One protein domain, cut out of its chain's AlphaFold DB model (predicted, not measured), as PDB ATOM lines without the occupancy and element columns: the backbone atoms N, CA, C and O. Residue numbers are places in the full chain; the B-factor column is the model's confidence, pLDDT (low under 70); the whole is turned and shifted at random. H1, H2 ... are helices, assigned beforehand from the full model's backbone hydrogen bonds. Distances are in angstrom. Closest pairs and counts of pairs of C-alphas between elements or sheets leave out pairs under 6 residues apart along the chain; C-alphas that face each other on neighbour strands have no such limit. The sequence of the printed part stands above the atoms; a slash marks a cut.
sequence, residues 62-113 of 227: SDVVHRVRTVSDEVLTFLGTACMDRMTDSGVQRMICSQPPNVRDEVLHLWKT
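AT A GLANCE: This is residues 62 to 113 of the 227 residues of an uncharacterized protein of Caenorhabditis nigoni (UniProt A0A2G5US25). Four short helices make a small cluster: H2, H3 and H4 stand in a triangle, and H1 sits to one side of H2 and H4. H2 and H4 are the one touching pair. The printed part has 52 residues, with H1, H2, H3 and H4 in chain order and no named strand: all helix. It is compact, with a radius of gyration of the C-alphas of 10.4 A, spanning 28 by 22 by 17 A.

IN THESE COORDINATES: H1, residues 62 to 70, begins at C-alpha (-33.436, 42.287, 117.426). H2, residues 73 to 84, is 16.0 A long. H3 is residues 89 to 96. H4, residues 101 to 111, is 14.9 A long and ends at C-alpha (-23.283, 45.453, 129.582).

HOW THE PARTS SIT: H2 touches H4 with residues 74 to 79 alone, the same way at a steep tilt of 44 degrees; the closest C-alphas, of Val 75 and Val 107, are 5.8 A apart. H3 and H4 are close but not clearly touching, opposite ways at a shallow tilt of 25 degrees; their closest C-alphas, of Ile 96 and Arg 104, are 5.7 A apart. H1 and H3 are apart. In H1, H2, H3 and H4 every O i to N i+4 pair is within hydrogen-bond range.

THE WHOLE: The printed part has no cut, and its three links are tight. The pLDDT is under 70 at residues 62 to 67, 84 and 113.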
ATOM      1  N   SER A  62     -33.577  41.206 118.403       48.03
ATOM      2  CA  SER A  62     -33.436  42.287 117.426       48.03
ATOM      3  C   SER A  62     -33.119  43.651 118.054       48.03
ATOM      4  O   SER A  62     -32.461  44.458 117.399       48.03
ATOM      5  N   ASP A  63     -33.549  43.921 119.293       56.47
ATOM      6  CA  ASP A  63     -33.373  45.245 119.918       56.47
ATOM      7  C   ASP A  63     -31.909  45.521 120.299       56.47
ATOM      8  O   ASP A  63     -31.391  46.606 120.051       56.47
ATOM      9  N   VAL A  64     -31.173  44.514 120.788       60.00
ATOM     10  CA  VAL A  64     -29.747  44.671 121.139       60.00
ATOM     11  C   VAL A  64     -28.896  44.940 119.895       60.00
ATOM     12  O   VAL A  64     -28.065  45.844 119.901       60.00
ATOM     13  N   VAL A  65     -29.129  44.211 118.797       62.88
ATOM     14  CA  VAL A  65     -28.401  44.419 117.530       62.88
ATOM     15  C   VAL A  65     -28.696  45.799 116.945       62.88
ATOM     16  O   VAL A  65     -27.793  46.450 116.419       62.88
ATOM     17  N   HIS A  66     -29.946  46.261 117.036       63.66
ATOM     18  CA  HIS A  66     -30.306  47.609 116.613       63.66
ATOM     19  C   HIS A  66     -29.631  48.664 117.497       63.66
ATOM     20  O   HIS A  66     -29.023  49.592 116.972       63.66
ATOM     21  N   ARG A  67     -29.650  48.489 118.822       67.50
ATOM     22  CA  ARG A  67     -29.018  49.411 119.778       67.50
ATOM     23  C   ARG A  67     -27.515  49.519 119.587       67.50
ATOM     24  O   ARG A  67     -27.009  50.630 119.510       67.50
ATOM     25  N   VAL A  68     -26.807  48.401 119.418       72.25
ATOM     26  CA  VAL A  68     -25.356  48.398 119.149       72.25
ATOM     27  C   VAL A  68     -25.013  49.191 117.879       72.25
ATOM     28  O   VAL A  68     -23.946  49.788 117.802       72.25
ATOM     29  N   ARG A  69     -25.920  49.250 116.894       73.31
ATOM     30  CA  ARG A  69     -25.739  50.045 115.665       73.31
ATOM     31  C   ARG A  69     -26.054  51.533 115.828       73.31
ATOM     32  O   ARG A  69     -25.693  52.305 114.946       73.31
ATOM     33  N   THR A  70     -26.761  51.922 116.886       78.31
ATOM     34  CA  THR A  70     -27.218  53.303 117.106       78.31
ATOM     35  C   THR A  70     -26.512  54.017 118.254       78.31
ATOM     36  O   THR A  70     -26.640  55.233 118.354       78.31
ATOM     37  N   VAL A  71     -25.809  53.291 119.127       84.00
ATOM     38  CA  VAL A  71     -25.032  53.894 120.218       84.00
ATOM     39  C   VAL A  71     -23.790  54.612 119.701       84.00
ATOM     40  O   VAL A  71     -23.286  54.336 118.613       84.00
ATOM     41  N   SER A  72     -23.305  55.551 120.507       88.44
ATOM     42  CA  SER A  72     -22.126  56.347 120.176       88.44
ATOM     43  C   SER A  72     -20.832  55.521 120.151       88.44
ATOM     44  O   SER A  72     -20.677  54.536 120.879       88.44
ATOM     45  N   ASP A  73     -19.852  55.985 119.370       86.56
ATOM     46  CA  ASP A  73     -18.510  55.390 119.315       86.56
ATOM     47  C   ASP A  73     -17.827  55.364 120.693       86.56
ATOM     48  O   ASP A  73     -17.049  54.458 120.983       86.56
ATOM     49  N   GLU A  74     -18.131  56.329 121.566       85.25
ATOM     50  CA  GLU A  74     -17.608  56.408 122.935       85.25
ATOM     51  C   GLU A  74     -18.078  55.220 123.791       85.25
ATOM     52  O   GLU A  74     -17.266  54.556 124.442       85.25
ATOM     53  N   VAL A  75     -19.369  54.881 123.711       84.88
ATOM     54  CA  VAL A  75     -19.969  53.717 124.384       84.88
ATOM     55  C   VAL A  75     -19.389  52.413 123.837       84.88
ATOM     56  O   VAL A  75     -18.996  51.534 124.609       84.88
ATOM     57  N   LEU A  76     -19.272  52.289 122.510       81.81
ATOM     58  CA  LEU A  76     -18.698  51.100 121.871       81.81
ATOM     59  C   LEU A  76     -17.216  50.916 122.208       81.81
ATOM     60  O   LEU A  76     -16.775  49.792 122.445       81.81
ATOM     61  N   THR A  77     -16.453  52.007 122.269       83.50
ATOM     62  CA  THR A  77     -15.030  51.983 122.630       83.50
ATOM     63  C   THR A  77     -14.845  51.543 124.076       83.50
ATOM     64  O   THR A  77     -13.985  50.703 124.357       83.50
ATOM     65  N   PHE A  78     -15.676  52.048 124.994       87.06
ATOM     66  CA  PHE A  78     -15.652  51.616 126.388       87.06
ATOM     67  C   PHE A  78     -15.969  50.121 126.510       87.06
ATOM     68  O   PHE A  78     -15.192  49.376 127.106       87.06
ATOM     69  N   LEU A  79     -17.073  49.662 125.907       81.19
ATOM     70  CA  LEU A  79     -17.484  48.253 125.946       81.19
ATOM     71  C   LEU A  79     -16.441  47.337 125.301       81.19
ATOM     72  O   LEU A  79     -16.105  46.297 125.862       81.19
ATOM     73  N   GLY A  80     -15.884  47.734 124.156       76.00
ATOM     74  CA  GLY A  80     -14.817  47.000 123.482       76.00
ATOM     75  C   GLY A  80     -13.574  46.858 124.359       76.00
ATOM     76  O   GLY A  80     -13.037  45.759 124.485       76.00
ATOM     77  N   THR A  81     -13.161  47.939 125.025       79.19
ATOM     78  CA  THR A  81     -12.033  47.926 125.972       79.19
ATOM     79  C   THR A  81     -12.329  47.019 127.163       79.19
ATOM     80  O   THR A  81     -11.522  46.151 127.485       79.19
ATOM     81  N   ALA A  82     -13.521  47.134 127.750       77.62
ATOM     82  CA  ALA A  82     -13.934  46.304 128.874       77.62
ATOM     83  C   ALA A  82     -13.966  44.806 128.532       77.62
ATOM     84  O   ALA A  82     -13.554  43.973 129.342       77.62
ATOM     85  N   CYS A  83     -14.395  44.461 127.316       74.62
ATOM     86  CA  CYS A  83     -14.364  43.096 126.800       74.62
ATOM     87  C   CYS A  83     -12.931  42.587 126.580       74.62
ATOM     88  O   CYS A  83     -12.620  41.459 126.966       74.62
ATOM     89  N   MET A  84     -12.052  43.399 125.983       68.69
ATOM     90  CA  MET A  84     -10.647  43.029 125.755       68.69
ATOM     91  C   MET A  84      -9.893  42.810 127.072       68.69
ATOM     92  O   MET A  84      -9.155  41.832 127.196       68.69
ATOM     93  N   ASP A  85     -10.156  43.654 128.069       71.62
ATOM     94  CA  ASP A  85      -9.567  43.566 129.408       71.62
ATOM     95  C   ASP A  85     -10.252  42.524 130.306       71.62
ATOM     96  O   ASP A  85      -9.832  42.310 131.446       71.62
ATOM     97  N   ARG A  86     -11.293  41.840 129.803       72.69
ATOM     98  CA  ARG A  86     -12.086  40.837 130.540       72.69
ATOM     99  C   ARG A  86     -12.569  41.367 131.890       72.69
ATOM    100  O   ARG A  86     -12.483  40.685 132.914       72.69
ATOM    101  N   MET A  87     -13.042  42.608 131.889       77.56
ATOM    102  CA  MET A  87     -13.469  43.282 133.105       77.56
ATOM    103  C   MET A  87     -14.656  42.556 133.743       77.56
ATOM    104  O   MET A  87     -15.566  42.086 133.065       77.56
ATOM    105  N   THR A  88     -14.645  42.472 135.071       77.56
ATOM    106  CA  THR A  88     -15.800  42.008 135.848       77.56
ATOM    107  C   THR A  88     -16.840  43.119 135.959       77.56
ATOM    108  O   THR A  88     -16.519  44.292 135.757       77.56
ATOM    109  N   ASP A  89     -18.063  42.786 136.375       78.81
ATOM    110  CA  ASP A  89     -19.115  43.779 136.646       78.81
ATOM    111  C   ASP A  89     -18.647  44.892 137.588       78.81
ATOM    112  O   ASP A  89     -18.873  46.073 137.329       78.81
ATOM    113  N   SER A  90     -17.927  44.531 138.654       79.75
ATOM    114  CA  SER A  90     -17.346  45.505 139.585       79.75
ATOM    115  C   SER A  90     -16.248  46.350 138.933       79.75
ATOM    116  O   SER A  90     -16.095  47.524 139.264       79.75
ATOM    117  N   GLY A  91     -15.477  45.769 138.007       82.50
ATOM    118  CA  GLY A  91     -14.486  46.493 137.215       82.50
ATOM    119  C   GLY A  91     -15.141  47.529 136.307       82.50
ATOM    120  O   GLY A  91     -14.723  48.685 136.295       82.50
ATOM    121  N   VAL A  92     -16.206  47.142 135.604       83.44
ATOM    122  CA  VAL A  92     -16.971  48.047 134.738       83.44
ATOM    123  C   VAL A  92     -17.632  49.151 135.552       83.44
ATOM    124  O   VAL A  92     -17.468  50.316 135.206       83.44
ATOM    125  N   GLN A  93     -18.271  48.830 136.680       85.75
ATOM    126  CA  GLN A  93     -18.852  49.834 137.579       85.75
ATOM    127  C   GLN A  93     -17.822  50.852 138.086       85.75
ATOM    128  O   GLN A  93     -18.109  52.048 138.136       85.75
ATOM    129  N   ARG A  94     -16.608  50.402 138.420       88.12
ATOM    130  CA  ARG A  94     -15.528  51.287 138.876       88.12
ATOM    131  C   ARG A  94     -15.026  52.222 137.778       88.12
ATOM    132  O   ARG A  94     -14.637  53.341 138.076       88.12
ATOM    133  N   MET A  95     -14.998  51.771 136.528       85.81
ATOM    134  CA  MET A  95     -14.478  52.571 135.413       85.81
ATOM    135  C   MET A  95     -15.546  53.457 134.774       85.81
ATOM    136  O   MET A  95     -15.232  54.513 134.230       85.81
ATOM    137  N   ILE A  96     -16.813  53.052 134.847       88.31
ATOM    138  CA  ILE A  96     -17.919  53.812 134.269       88.31
ATOM    139  C   ILE A  96     -18.363  54.971 135.171       88.31
ATOM    140  O   ILE A  96     -18.974  55.920 134.689       88.31
ATOM    141  N   CYS A  97     -18.025  54.953 136.468       85.12
ATOM    142  CA  CYS A  97     -18.391  56.032 137.390       85.12
ATOM    143  C   CYS A  97     -17.713  57.373 137.062       85.12
ATOM    144  O   CYS A  97     -18.197  58.415 137.492       85.12
ATOM    145  N   SER A  98     -16.612  57.356 136.304       86.25
ATOM    146  CA  SER A  98     -15.933  58.564 135.824       86.25
ATOM    147  C   SER A  98     -16.442  59.056 134.466       86.25
ATOM    148  O   SER A  98     -15.921  60.048 133.962       86.25
ATOM    149  N   GLN A  99     -17.403  58.360 133.848       89.38
ATOM    150  CA  GLN A  99     -17.954  58.721 132.542       89.38
ATOM    151  C   GLN A  99     -19.205  59.604 132.670       89.38
ATOM    152  O   GLN A  99     -19.881  59.577 133.706       89.38
ATOM    153  N   PRO A 100     -19.547  60.383 131.626       91.25
ATOM    154  CA  PRO A 100     -20.778  61.163 131.590       91.25
ATOM    155  C   PRO A 100     -22.028  60.291 131.815       91.25
ATOM    156  O   PRO A 100     -22.059  59.153 131.338       91.25
ATOM    157  N   PRO A 101     -23.088  60.801 132.479       88.00
ATOM    158  CA  PRO A 101     -24.290  60.018 132.785       88.00
ATOM    159  C   PRO A 101     -24.925  59.345 131.562       88.00
ATOM    160  O   PRO A 101     -25.285  58.177 131.624       88.00
ATOM    161  N   ASN A 102     -24.974  60.040 130.423       86.69
ATOM    162  CA  ASN A 102     -25.502  59.504 129.167       86.69
ATOM    163  C   ASN A 102     -24.698  58.299 128.647       86.69
ATOM    164  O   ASN A 102     -25.283  57.322 128.194       86.69
ATOM    165  N   VAL A 103     -23.365  58.340 128.752       85.19
ATOM    166  CA  VAL A 103     -22.480  57.232 128.353       85.19
ATOM    167  C   VAL A 103     -22.603  56.084 129.347       85.19
ATOM    168  O   VAL A 103     -22.708  54.924 128.958       85.19
ATOM    169  N   ARG A 104     -22.625  56.405 130.644       87.81
ATOM    170  CA  ARG A 104     -22.750  55.425 131.721       87.81
ATOM    171  C   ARG A 104     -24.017  54.596 131.590       87.81
ATOM    172  O   ARG A 104     -23.942  53.372 131.672       87.81
ATOM    173  N   ASP A 105     -25.155  55.251 131.404       85.69
ATOM    174  CA  ASP A 105     -26.447  54.579 131.392       85.69
ATOM    175  C   ASP A 105     -26.568  53.675 130.146       85.69
ATOM    176  O   ASP A 105     -27.000  52.527 130.259       85.69
ATOM    177  N   GLU A 106     -26.071  54.119 128.983       81.88
ATOM    178  CA  GLU A 106     -26.000  53.299 127.763       81.88
ATOM    179  C   GLU A 106     -25.036  52.108 127.893       81.88
ATOM    180  O   GLU A 106     -25.386  50.987 127.514       81.88
ATOM    181  N   VAL A 107     -23.842  52.316 128.463       84.31
ATOM    182  CA  VAL A 107     -22.871  51.238 128.708       84.31
ATOM    183  C   VAL A 107     -23.445  50.205 129.669       84.31
ATOM    184  O   VAL A 107     -23.372  49.014 129.382       84.31
ATOM    185  N   LEU A 108     -24.021  50.627 130.797       83.19
ATOM    186  CA  LEU A 108     -24.589  49.707 131.783       83.19
ATOM    187  C   LEU A 108     -25.763  48.920 131.202       83.19
ATOM    188  O   LEU A 108     -25.872  47.721 131.459       83.19
ATOM    189  N   HIS A 109     -26.594  49.568 130.389       79.25
ATOM    190  CA  HIS A 109     -27.714  48.921 129.721       79.25
ATOM    191  C   HIS A 109     -27.257  47.849 128.721       79.25
ATOM    192  O   HIS A 109     -27.825  46.760 128.693       79.25
ATOM    193  N   LEU A 110     -26.204  48.114 127.940       76.31
ATOM    194  CA  LEU A 110     -25.629  47.133 127.012       76.31
ATOM    195  C   LEU A 110     -24.818  46.035 127.723       76.31
ATOM    196  O   LEU A 110     -24.868  44.873 127.316       76.31
ATOM    197  N   TRP A 111     -24.098  46.382 128.791       78.56
ATOM    198  CA  TRP A 111     -23.283  45.453 129.582       78.56
ATOM    199  C   TRP A 111     -24.149  44.436 130.337       78.56
ATOM    200  O   TRP A 111     -23.886  43.232 130.306       78.56
ATOM    201  N   LYS A 112     -25.230  44.914 130.965       71.31
ATOM    202  CA  LYS A 112     -26.213  44.106 131.697       71.31
ATOM    203  C   LYS A 112     -27.481  43.876 130.880       71.31
ATOM    204  O   LYS A 112     -28.593  44.068 131.369       71.31
ATOM    205  N   THR A 113     -27.341  43.445 129.633       63.88
ATOM    206  CA  THR A 113     -28.508  42.916 128.922       63.88
ATOM    207  C   THR A 113     -28.914  41.581 129.555       63.88
ATOM    208  O   THR A 113     -28.064  40.778 129.931       63.88
TER     209      THR A 113